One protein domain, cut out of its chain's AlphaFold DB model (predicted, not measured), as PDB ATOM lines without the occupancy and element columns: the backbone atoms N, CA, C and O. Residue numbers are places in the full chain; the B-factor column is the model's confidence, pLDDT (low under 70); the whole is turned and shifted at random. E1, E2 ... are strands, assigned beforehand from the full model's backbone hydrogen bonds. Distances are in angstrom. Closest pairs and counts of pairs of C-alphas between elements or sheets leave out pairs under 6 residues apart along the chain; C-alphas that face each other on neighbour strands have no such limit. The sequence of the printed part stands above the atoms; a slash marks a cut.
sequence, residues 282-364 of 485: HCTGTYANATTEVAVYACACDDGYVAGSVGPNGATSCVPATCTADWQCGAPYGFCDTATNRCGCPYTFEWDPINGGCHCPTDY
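This is residues 282 to 364 of the 485 residues of the protein "Zinc finger protein" of Acanthamoeba castellanii str. Neff (UniProt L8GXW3). Four two-stranded hairpins follow one another in a flat, curved arrangement: E1-E2 makes one arm, E3-E4 the base, and E5-E6 the other arm, with E7-E8 on the inner side of E5-E6. E7-E8 stands apart from E1-E2. The printed part has 83 residues, with no named helix and eight strands in order E1 to E8, in four antiparallel sheets of two; the class is all strand, though under half of the residues are in named elements. It is compact, with a radius of gyration of the C-alphas of 13.5 A and spans of 41 by 29 by 16 A.

E1, residues 282 to 286, begins at C-alpha 282 (63.328, -24.778, 189.321) and is 12.7 A long. E2, residues 296 to 301, measures 15.8 A. E3, residues 305 to 311, measures 16.2 A, and E4, residues 314 to 320, 16.4 A. Three residues each make E5, 335 to 337, E6, 342 to 344, E7, 350 to 352, and E8, 357 to 359, which ends at C-alpha 359 (67.831, -38.571, 178.173).

In hairpin E1-E2, N 284 and O 298 are 2.9 A apart, within hydrogen-bond range. The closest C-alphas of E2 and E4, Cys 299 and Gly 314, are 4.9 A apart. Hairpin E3-E4 has N 308 and O 317 at 2.8 A, hairpin E5-E6 N 337 and O 342 at 2.8 A, and hairpin E7-E8 N 350 and O 359 at 2.9 A. The closest C-alphas of E6 and E8, Cys 343 and Gly 357, are 7.1 A apart.

The C-alphas farthest apart, of Glu 293 and Thr 324, are 41.9 A apart. The printed part has no cut. The link from E4 to E5, residues 321 to 334, is long. Residues 331 to 332 are under pLDDT 70; the mean of the printed part is 89.9.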
ATOM      1  N   HIS A 282      62.360 -25.860 189.363       94.44
ATOM      2  CA  HIS A 282      63.328 -24.778 189.321       94.44
ATOM      3  C   HIS A 282      63.148 -23.956 188.040       94.44
ATOM      4  O   HIS A 282      62.599 -24.419 187.033       94.44
ATOM      5  N   CYS A 283      63.645 -22.723 188.052       94.00
ATOM      6  CA  CYS A 283      63.772 -21.935 186.836       94.00
ATOM      7  C   CYS A 283      64.958 -22.434 186.005       94.00
ATOM      8  O   CYS A 283      66.095 -22.465 186.478       94.00
ATOM      9  N   THR A 284      64.712 -22.768 184.744       91.75
ATOM     10  CA  THR A 284      65.758 -23.139 183.789       91.75
ATOM     11  C   THR A 284      65.880 -22.103 182.678       91.75
ATOM     12  O   THR A 284      64.911 -21.424 182.335       91.75
ATOM     13  N   GLY A 285      67.087 -21.964 182.129       89.94
ATOM     14  CA  GLY A 285      67.378 -21.166 180.943       89.94
ATOM     15  C   GLY A 285      67.802 -22.089 179.808       89.94
ATOM     16  O   GLY A 285      68.739 -22.871 179.958       89.94
ATOM     17  N   THR A 286      67.121 -22.003 178.669       87.56
ATOM     18  CA  THR A 286      67.419 -22.825 177.487       87.56
ATOM     19  C   THR A 286      67.759 -21.954 176.288       87.56
ATOM     20  O   THR A 286      67.252 -20.845 176.139       87.56
ATOM     21  N   TYR A 287      68.631 -22.452 175.417       87.69
ATOM     22  CA  TYR A 287      69.021 -21.778 174.182       87.69
ATOM     23  C   TYR A 287      68.533 -22.612 173.001       87.69
ATOM     24  O   TYR A 287      68.696 -23.828 173.003       87.69
ATOM     25  N   ALA A 288      67.949 -21.969 171.988       85.19
ATOM     26  CA  ALA A 288      67.330 -22.688 170.872       85.19
ATOM     27  C   ALA A 288      68.344 -23.480 170.023       85.19
ATOM     28  O   ALA A 288      68.009 -24.524 169.472       85.19
ATOM     29  N   ASN A 289      69.573 -22.979 169.887       83.62
ATOM     30  CA  ASN A 289      70.660 -23.620 169.143       83.62
ATOM     31  C   ASN A 289      72.021 -23.061 169.589       83.62
ATOM     32  O   ASN A 289      72.076 -22.261 170.517       83.62
ATOM     33  N   ALA A 290      73.115 -23.452 168.928       77.62
ATOM     34  CA  ALA A 290      74.482 -23.038 169.255       77.62
ATOM     35  C   ALA A 290      74.824 -21.565 168.940       77.62
ATOM     36  O   ALA A 290      75.749 -21.038 169.548       77.62
ATOM     37  N   THR A 291      74.016 -20.842 168.160       83.06
ATOM     38  CA  THR A 291      74.212 -19.408 167.841       83.06
ATOM     39  C   THR A 291      73.240 -18.471 168.566       83.06
ATOM     40  O   THR A 291      73.287 -17.258 168.400       83.06
ATOM     41  N   THR A 292      72.337 -19.008 169.389       84.88
ATOM     42  CA  THR A 292      71.366 -18.206 170.142       84.88
ATOM     43  C   THR A 292      72.041 -17.478 171.309       84.88
ATOM     44  O   THR A 292      72.657 -18.105 172.171       84.88
ATOM     45  N   GLU A 293      71.898 -16.157 171.372       82.94
ATOM     46  CA  GLU A 293      72.534 -15.325 172.406       82.94
ATOM     47  C   GLU A 293      71.707 -15.213 173.695       82.94
ATOM     48  O   GLU A 293      72.253 -15.019 174.780       82.94
ATOM     49  N   VAL A 294      70.381 -15.328 173.588       84.25
ATOM     50  CA  VAL A 294      69.442 -15.068 174.686       84.25
ATOM     51  C   VAL A 294      68.802 -16.369 175.152       84.25
ATOM     52  O   VAL A 294      68.294 -17.142 174.341       84.25
ATOM     53  N   ALA A 295      68.817 -16.598 176.464       88.81
ATOM     54  CA  ALA A 295      68.129 -17.729 177.065       88.81
ATOM     55  C   ALA A 295      66.613 -17.490 177.105       88.81
ATOM     56  O   ALA A 295      66.145 -16.389 177.400       88.81
ATOM     57  N   VAL A 296      65.844 -18.546 176.859       91.75
ATOM     58  CA  VAL A 296      64.414 -18.609 177.152       91.75
ATOM     59  C   VAL A 296      64.248 -19.244 178.525       91.75
ATOM     60  O   VAL A 296      64.720 -20.360 178.755       91.75
ATOM     61  N   TYR A 297      63.588 -18.520 179.426       93.62
ATOM     62  CA  TYR A 297      63.363 -18.959 180.798       93.62
ATOM     63  C   TYR A 297      61.996 -19.616 180.965       93.62
ATOM     64  O   TYR A 297      60.995 -19.112 180.450       93.62
ATOM     65  N   ALA A 298      61.957 -20.719 181.704       95.00
ATOM     66  CA  ALA A 298      60.736 -21.448 182.024       95.00
ATOM     67  C   ALA A 298      60.891 -22.222 183.341       95.00
ATOM     68  O   ALA A 298      62.005 -22.536 183.758       95.00
ATOM     69  N   CYS A 299      59.771 -22.561 183.977       95.50
ATOM     70  CA  CYS A 299      59.742 -23.469 185.119       95.50
ATOM     71  C   CYS A 299      59.829 -24.923 184.633       95.50
ATOM     72  O   CYS A 299      58.997 -25.366 183.832       95.50
ATOM     73  N   ALA A 300      60.808 -25.669 185.138       95.06
ATOM     74  CA  ALA A 300      61.012 -27.087 184.866       95.06
ATOM     75  C   ALA A 300      60.913 -27.881 186.170       95.06
ATOM     76  O   ALA A 300      61.444 -27.458 187.190       95.06
ATOM     77  N   CYS A 301      60.214 -29.017 186.152       95.56
ATOM     78  CA  CYS A 301      60.128 -29.874 187.332       95.56
ATOM     79  C   CYS A 301      61.498 -30.462 187.687       95.56
ATOM     80  O   CYS A 301      62.290 -30.769 186.796       95.56
ATOM     81  N   ASP A 302      61.749 -30.619 188.984       94.38
ATOM     82  CA  ASP A 302      62.974 -31.232 189.489       94.38
ATOM     83  C   ASP A 302      63.046 -32.715 189.112       94.38
ATOM     84  O   ASP A 302      62.030 -33.354 188.812       94.38
ATOM     85  N   ASP A 303      64.247 -33.279 189.195       92.31
ATOM     86  CA  ASP A 303      64.489 -34.706 189.011       92.31
ATOM     87  C   ASP A 303      63.512 -35.559 189.837       92.31
ATOM     88  O   ASP A 303      63.298 -35.353 191.038       92.31
ATOM     89  N   GLY A 304      62.882 -36.526 189.168       94.06
ATOM     90  CA  GLY A 304      61.849 -37.379 189.755       94.06
ATOM     91  C   GLY A 304      60.456 -36.753 189.828       94.06
ATOM     92  O   GLY A 304      59.555 -37.354 190.425       94.06
ATOM     93  N   TYR A 305      60.241 -35.594 189.202       95.62
ATOM     94  CA  TYR A 305      58.931 -34.966 189.032       95.62
ATOM     95  C   TYR A 305      58.650 -34.611 187.572       95.62
ATOM     96  O   TYR A 305      59.533 -34.210 186.824       95.62
ATOM     97  N   VAL A 306      57.385 -34.709 187.172       95.31
ATOM     98  CA  VAL A 306      56.913 -34.311 185.838       95.31
ATOM     99  C   VAL A 306      55.829 -33.257 185.924       95.31
ATOM    100  O   VAL A 306      55.151 -33.121 186.947       95.31
ATOM    101  N   ALA A 307      55.629 -32.520 184.835       95.00
ATOM    102  CA  ALA A 307      54.568 -31.529 184.768       95.00
ATOM    103  C   ALA A 307      53.181 -32.199 184.846       95.00
ATOM    104  O   ALA A 307      52.739 -32.875 183.922       95.00
ATOM    105  N   GLY A 308      52.456 -31.966 185.943       94.44
ATOM    106  CA  GLY A 308      51.032 -32.315 186.046       94.44
ATOM    107  C   GLY A 308      50.137 -31.349 185.261       94.44
ATOM    108  O   GLY A 308      49.031 -31.693 184.854       94.44
ATOM    109  N   SER A 309      50.629 -30.128 185.042       94.00
ATOM    110  CA  SER A 309      50.014 -29.096 184.215       94.00
ATOM    111  C   SER A 309      51.100 -28.162 183.677       94.00
ATOM    112  O   SER A 309      52.129 -27.955 184.331       94.00
ATOM    113  N   VAL A 310      50.881 -27.625 182.476       94.25
ATOM    114  CA  VAL A 310      51.814 -26.734 181.776       94.25
ATOM    115  C   VAL A 310      51.089 -25.446 181.401       94.25
ATOM    116  O   VAL A 310      49.965 -25.479 180.897       94.25
ATOM    117  N   GLY A 311      51.740 -24.315 181.646       92.44
ATOM    118  CA  GLY A 311      51.323 -22.990 181.210       92.44
ATOM    119  C   GLY A 311      52.291 -22.390 180.182       92.44
ATOM    120  O   GLY A 311      53.207 -23.064 179.711       92.44
ATOM    121  N   PRO A 312      52.128 -21.099 179.845       90.88
ATOM    122  CA  PRO A 312      52.975 -20.423 178.857       90.88
ATOM    123  C   PRO A 312      54.474 -20.411 179.193       90.88
ATOM    124  O   PRO A 312      55.291 -20.360 178.281       90.88
ATOM    125  N   ASN A 313      54.829 -20.482 180.481       91.81
ATOM    126  CA  ASN A 313      56.211 -20.415 180.970       91.81
ATOM    127  C   ASN A 313      56.692 -21.756 181.554       91.81
ATOM    128  O   ASN A 313      57.508 -21.769 182.470       91.81
ATOM    129  N   GLY A 314      56.167 -22.884 181.069       93.75
ATOM    130  CA  GLY A 314      56.549 -24.220 181.542       93.75
ATOM    131  C   GLY A 314      55.608 -24.784 182.607       93.75
ATOM    132  O   GLY A 314      54.396 -24.558 182.558       93.75
ATOM    133  N   ALA A 315      56.140 -25.577 183.535       95.19
ATOM    134  CA  ALA A 315      55.348 -26.307 184.521       95.19
ATOM    135  C   ALA A 315      54.607 -25.367 185.488       95.19
ATOM    136  O   ALA A 315      55.200 -24.470 186.080       95.19
ATOM    137  N   THR A 316      53.311 -25.615 185.690       95.25
ATOM    138  CA  THR A 316      52.469 -24.922 186.690       95.25
ATOM    139  C   THR A 316      52.115 -25.803 187.886       95.25
ATOM    140  O   THR A 316      51.613 -25.321 188.897       95.25
ATOM    141  N   SER A 317      52.396 -27.100 187.792       96.31
ATOM    142  CA  SER A 317      52.377 -28.042 188.909       96.31
ATOM    143  C   SER A 317      53.314 -29.203 188.597       96.31
ATOM    144  O   SER A 317      53.271 -29.710 187.474       96.31
ATOM    145  N   CYS A 318      54.062 -29.682 189.583       96.75
ATOM    146  CA  CYS A 318      54.922 -30.852 189.438       96.75
ATOM    147  C   CYS A 318      54.383 -32.012 190.276       96.75
ATOM    148  O   CYS A 318      54.027 -31.842 191.442       96.75
ATOM    149  N   VAL A 319      54.276 -33.190 189.662       96.00
ATOM    150  CA  VAL A 319      53.801 -34.419 190.306       96.00
ATOM    151  C   VAL A 319      54.916 -35.462 190.315       96.00
ATOM    152  O   VAL A 319      55.683 -35.521 189.353       96.00
ATOM    153  N   PRO A 320      55.050 -36.278 191.376       95.44
ATOM    154  CA  PRO A 320      56.114 -37.272 191.439       95.44
ATOM    155  C   PRO A 320      56.011 -38.294 190.298       95.44
ATOM    156  O   PRO A 320      54.947 -38.871 190.071       95.44
ATOM    157  N   ALA A 321      57.134 -38.577 189.643       94.69
ATOM    158  CA  ALA A 321      57.291 -39.707 188.737       94.69
ATOM    159  C   ALA A 321      57.555 -40.974 189.565       94.69
ATOM    160  O   ALA A 321      58.698 -41.367 189.803       94.69
ATOM    161  N   THR A 322      56.486 -41.566 190.099       94.12
ATOM    162  CA  THR A 322      56.585 -42.706 191.019       94.12
ATOM    163  C   THR A 322      56.963 -43.996 190.310       94.12
ATOM    164  O   THR A 322      56.431 -44.299 189.242       94.12
ATOM    165  N   CYS A 323      57.773 -44.813 190.972       93.75
ATOM    166  CA  CYS A 323      58.182 -46.117 190.475       93.75
ATOM    167  C   CYS A 323      58.260 -47.154 191.599       93.75
ATOM    168  O   CYS A 323      58.308 -46.848 192.787       93.75
ATOM    169  N   THR A 324      58.282 -48.409 191.176       94.38
ATOM    170  CA  THR A 324      58.543 -49.611 191.977       94.38
ATOM    171  C   THR A 324      59.645 -50.471 191.354       94.38
ATOM    172  O   THR A 324      60.126 -51.410 191.984       94.38
ATOM    173  N   ALA A 325      60.031 -50.170 190.111       90.75
ATOM    174  CA  ALA A 325      61.089 -50.828 189.364       90.75
ATOM    175  C   ALA A 325      61.598 -49.908 188.240       90.75
ATOM    176  O   ALA A 325      60.843 -49.081 187.725       90.75
ATOM    177  N   ASP A 326      62.852 -50.096 187.824       90.00
ATOM    178  CA  ASP A 326      63.559 -49.224 186.869       90.00
ATOM    179  C   ASP A 326      62.852 -49.072 185.516       90.00
ATOM    180  O   ASP A 326      62.854 -47.999 184.918       90.00
ATOM    181  N   TRP A 327      62.180 -50.124 185.036       87.38
ATOM    182  CA  TRP A 327      61.506 -50.103 183.732       87.38
ATOM    183  C   TRP A 327      60.367 -49.074 183.638       87.38
ATOM    184  O   TRP A 327      59.944 -48.734 182.534       87.38
ATOM    185  N   GLN A 328      59.888 -48.562 184.775       90.31
ATOM    186  CA  GLN A 328      58.866 -47.515 184.845       90.31
ATOM    187  C   GLN A 328      59.435 -46.104 184.629       90.31
ATOM    188  O   GLN A 328      58.664 -45.177 184.416       90.31
ATOM    189  N   CYS A 329      60.761 -45.943 184.641       89.00
ATOM    190  CA  CYS A 329      61.451 -44.652 184.614       89.00
ATOM    191  C   CYS A 329      62.002 -44.271 183.237       89.00
ATOM    192  O   CYS A 329      63.056 -43.650 183.129       89.00
ATOM    193  N   GLY A 330      61.315 -44.683 182.168       76.06
ATOM    194  CA  GLY A 330      61.806 -44.471 180.807       76.06
ATOM    195  C   GLY A 330      63.076 -45.282 180.549       76.06
ATOM    196  O   GLY A 330      64.160 -44.732 180.344       76.06
ATOM    197  N   ALA A 331      62.944 -46.611 180.582       65.06
ATOM    198  CA  ALA A 331      64.024 -47.513 180.205       65.06
ATOM    199  C   ALA A 331      64.583 -47.150 178.813       65.06
ATOM    200  O   ALA A 331      63.809 -46.831 177.907       65.06
ATOM    201  N   PRO A 332      65.906 -47.245 178.608       68.62
ATOM    202  CA  PRO A 332      66.845 -47.995 179.444       68.62
ATOM    203  C   PRO A 332      67.738 -47.144 180.366       68.62
ATOM    204  O   PRO A 332      68.696 -47.682 180.913       68.62
ATOM    205  N   TYR A 333      67.464 -45.843 180.523       83.25
ATOM    206  CA  TYR A 333      68.405 -44.925 181.181       83.25
ATOM    207  C   TYR A 333      68.003 -44.507 182.594       83.25
ATOM    208  O   TYR A 333      68.885 -44.188 183.375       83.25
ATOM    209  N   GLY A 334      66.714 -44.493 182.940       88.44
ATOM    210  CA  GLY A 334      66.276 -44.159 184.298       88.44
ATOM    211  C   GLY A 334      66.371 -45.337 185.267       88.44
ATOM    212  O   GLY A 334      66.290 -46.498 184.861       88.44
ATOM    213  N   PHE A 335      66.491 -45.034 186.558       90.75
ATOM    214  CA  PHE A 335      66.400 -46.017 187.638       90.75
ATOM    215  C   PHE A 335      65.329 -45.617 188.650       90.75
ATOM    216  O   PHE A 335      64.963 -44.446 188.761       90.75
ATOM    217  N   CYS A 336      64.832 -46.597 189.397       93.06
ATOM    218  CA  CYS A 336      63.913 -46.369 190.492       93.06
ATOM    219  C   CYS A 336      64.679 -46.233 191.807       93.06
ATOM    220  O   CYS A 336      65.221 -47.208 192.334       93.06
ATOM    221  N   ASP A 337      64.710 -45.025 192.366       92.50
ATOM    222  CA  ASP A 337      65.267 -44.806 193.693       92.50
ATOM    223  C   ASP A 337      64.351 -45.435 194.750       92.50
ATOM    224  O   ASP A 337      63.307 -44.895 195.112       92.50
ATOM    225  N   THR A 338      64.773 -46.583 195.276       90.31
ATOM    226  CA  THR A 338      64.055 -47.322 196.326       90.31
ATOM    227  C   THR A 338      63.881 -46.550 197.639       90.31
ATOM    228  O   THR A 338      62.994 -46.895 198.421       90.31
ATOM    229  N   ALA A 339      64.682 -45.510 197.904       92.94
ATOM    230  CA  ALA A 339      64.534 -44.691 199.105       92.94
ATOM    231  C   ALA A 339      63.357 -43.713 198.990       92.94
ATOM    232  O   ALA A 339      62.676 -43.438 199.979       92.94
ATOM    233  N   THR A 340      63.101 -43.201 197.784       93.06
ATOM    234  CA  THR A 340      62.059 -42.195 197.526       93.06
ATOM    235  C   THR A 340      60.866 -42.737 196.731       93.06
ATOM    236  O   THR A 340      59.831 -42.073 196.672       93.06
ATOM    237  N   ASN A 341      60.972 -43.949 196.174       94.94
ATOM    238  CA  ASN A 341      60.059 -44.546 195.190       94.94
ATOM    239  C   ASN A 341      59.814 -43.629 193.982       94.94
ATOM    240  O   ASN A 341      58.683 -43.493 193.502       94.94
ATOM    241  N   ARG A 342      60.874 -42.959 193.516       94.62
ATOM    242  CA  ARG A 342      60.834 -42.023 192.389       94.62
ATOM    243  C   ARG A 342      61.858 -42.384 191.337       94.62
ATOM    244  O   ARG A 342      62.912 -42.940 191.634       94.62
ATOM    245  N   CYS A 343      61.530 -42.037 190.106       94.50
ATOM    246  CA  CYS A 343      62.466 -42.136 189.009       94.50
ATOM    247  C   CYS A 343      63.611 -41.138 189.171       94.50
ATOM    248  O   CYS A 343      63.391 -40.001 189.577       94.50
ATOM    249  N   GLY A 344      64.823 -41.571 188.843       91.88
ATOM    250  CA  GLY A 344      66.027 -40.750 188.856       91.88
ATOM    251  C   GLY A 344      66.940 -41.074 187.679       91.88
ATOM    252  O   GLY A 344      66.783 -42.108 187.019       91.88
ATOM    253  N   CYS A 345      67.894 -40.179 187.427       91.00
ATOM    254  CA  CYS A 345      68.854 -40.313 186.338       91.00
ATOM    255  C   CYS A 345      70.245 -40.706 186.828       91.00
ATOM    256  O   CYS A 345      70.727 -40.158 187.822       91.00
ATOM    257  N   PRO A 346      70.927 -41.645 186.145       88.19
ATOM    258  CA  PRO A 346      72.338 -41.891 186.383       88.19
ATOM    259  C   PRO A 346      73.139 -40.615 186.117       88.19
ATOM    260  O   PRO A 346      72.755 -39.798 185.288       88.19
ATOM    261  N   TYR A 347      74.299 -40.492 186.762       84.25
ATOM    262  CA  TYR A 347      75.099 -39.260 186.849       84.25
ATOM    263  C   TYR A 347      75.368 -38.505 185.531       84.25
ATOM    264  O   TYR A 347      75.591 -37.302 185.550       84.25
ATOM    265  N   THR A 348      75.386 -39.193 184.388       87.50
ATOM    266  CA  THR A 348      75.695 -38.571 183.086       87.50
ATOM    267  C   THR A 348      74.455 -38.197 182.265       87.50
ATOM    268  O   THR A 348      74.594 -37.601 181.201       87.50
ATOM    269  N   PHE A 349      73.255 -38.543 182.732       90.25
ATOM    270  CA  PHE A 349      71.993 -38.279 182.043       90.25
ATOM    271  C   PHE A 349      71.269 -37.078 182.638       90.25
ATOM    272  O   PHE A 349      71.476 -36.723 183.794       90.25
ATOM    273  N   GLU A 350      70.363 -36.514 181.848       90.50
ATOM    274  CA  GLU A 350      69.501 -35.411 182.256       90.50
ATOM    275  C   GLU A 350      68.061 -35.877 182.389       90.50
ATOM    276  O   GLU A 350      67.553 -36.666 181.581       90.50
ATOM    277  N   TRP A 351      67.401 -35.373 183.427       92.62
ATOM    278  CA  TRP A 351      65.984 -35.590 183.630       92.62
ATOM    279  C   TRP A 351      65.179 -34.913 182.521       92.62
ATOM    280  O   TRP A 351      65.428 -33.768 182.148       92.62
ATOM    281  N   ASP A 352      64.211 -35.641 181.976       90.50
ATOM    282  CA  ASP A 352      63.186 -35.115 181.088       90.50
ATOM    283  C   ASP A 352      61.925 -34.814 181.922       90.50
ATOM    284  O   ASP A 352      61.131 -35.726 182.197       90.50
ATOM    285  N   PRO A 353      61.703 -33.544 182.317       86.50
ATOM    286  CA  PRO A 353      60.573 -33.161 183.164       86.50
ATOM    287  C   PRO A 353      59.221 -33.218 182.439       86.50
ATOM    288  O   PRO A 353      58.177 -33.013 183.066       86.50
ATOM    289  N   ILE A 354      59.213 -33.470 181.126       83.62
ATOM    290  CA  ILE A 354      57.998 -33.617 180.323       83.62
ATOM    291  C   ILE A 354      57.579 -35.087 180.300       83.62
ATOM    292  O   ILE A 354      56.417 -35.397 180.557       83.62
ATOM    293  N   ASN A 355      58.520 -35.987 180.008       84.88
ATOM    294  CA  ASN A 355      58.214 -37.400 179.784       84.88
ATOM    295  C   ASN A 355      58.449 -38.301 181.007       84.88
ATOM    296  O   ASN A 355      57.980 -39.439 181.009       84.88
ATOM    297  N   GLY A 356      59.135 -37.823 182.049       86.44
ATOM    298  CA  GLY A 356      59.361 -38.597 183.275       86.44
ATOM    299  C   GLY A 356      60.379 -39.714 183.109       86.44
ATOM    300  O   GLY A 356      60.171 -40.831 183.584       86.44
ATOM    301  N   GLY A 357      61.466 -39.412 182.409       88.50
ATOM    302  CA  GLY A 357      62.562 -40.336 182.169       88.50
ATOM    303  C   GLY A 357      63.879 -39.596 182.016       88.50
ATOM    304  O   GLY A 357      63.972 -38.402 182.287       88.50
ATOM    305  N   CYS A 358      64.899 -40.314 181.567       91.44
ATOM    306  CA  CYS A 358      66.237 -39.767 181.405       91.44
ATOM    307  C   CYS A 358      66.630 -39.757 179.937       91.44
ATOM    308  O   CYS A 358      66.373 -40.717 179.207       91.44
ATOM    309  N   HIS A 359      67.286 -38.688 179.513       90.19
ATOM    310  CA  HIS A 359      67.831 -38.571 178.173       90.19
ATOM    311  C   HIS A 359      69.304 -38.196 178.233       90.19
ATOM    312  O   HIS A 359      69.813 -37.691 179.234       90.19
ATOM    313  N   CYS A 360      70.007 -38.509 177.151       90.62
ATOM    314  CA  CYS A 360      71.365 -38.034 176.998       90.62
ATOM    315  C   CYS A 360      71.330 -36.549 176.637       90.62
ATOM    316  O   CYS A 360      70.522 -36.199 175.768       90.62
ATOM    317  N   PRO A 361      72.181 -35.699 177.243       87.69
ATOM    318  CA  PRO A 361      72.304 -34.310 176.824       87.69
ATOM    319  C   PRO A 361      72.461 -34.222 175.304       87.69
ATOM    320  O   PRO A 361      73.131 -35.054 174.694       87.69
ATOM    321  N   THR A 362      71.845 -33.222 174.676       82.62
ATOM    322  CA  THR A 362      71.780 -33.109 173.205       82.62
ATOM    323  C   THR A 362      73.145 -33.020 172.519       82.62
ATOM    324  O   THR A 362      73.273 -33.322 171.338       82.62
ATOM    325  N   ASP A 363      74.155 -32.571 173.252       79.44
ATOM    326  CA  ASP A 363      75.553 -32.447 172.850       79.44
ATOM    327  C   ASP A 363      76.405 -33.660 173.259       79.44
ATOM    328  O   ASP A 363      77.600 -33.665 173.004       79.44
ATOM    329  N   TYR A 364      75.830 -34.693 173.879       87.94
ATOM    330  CA  TYR A 364      76.533 -35.899 174.324       87.94
ATOM    331  C   TYR A 364      76.123 -37.110 173.481       87.94
ATOM    332  O   TYR A 364      75.065 -37.154 172.854       87.94
TER     333      TYR A 364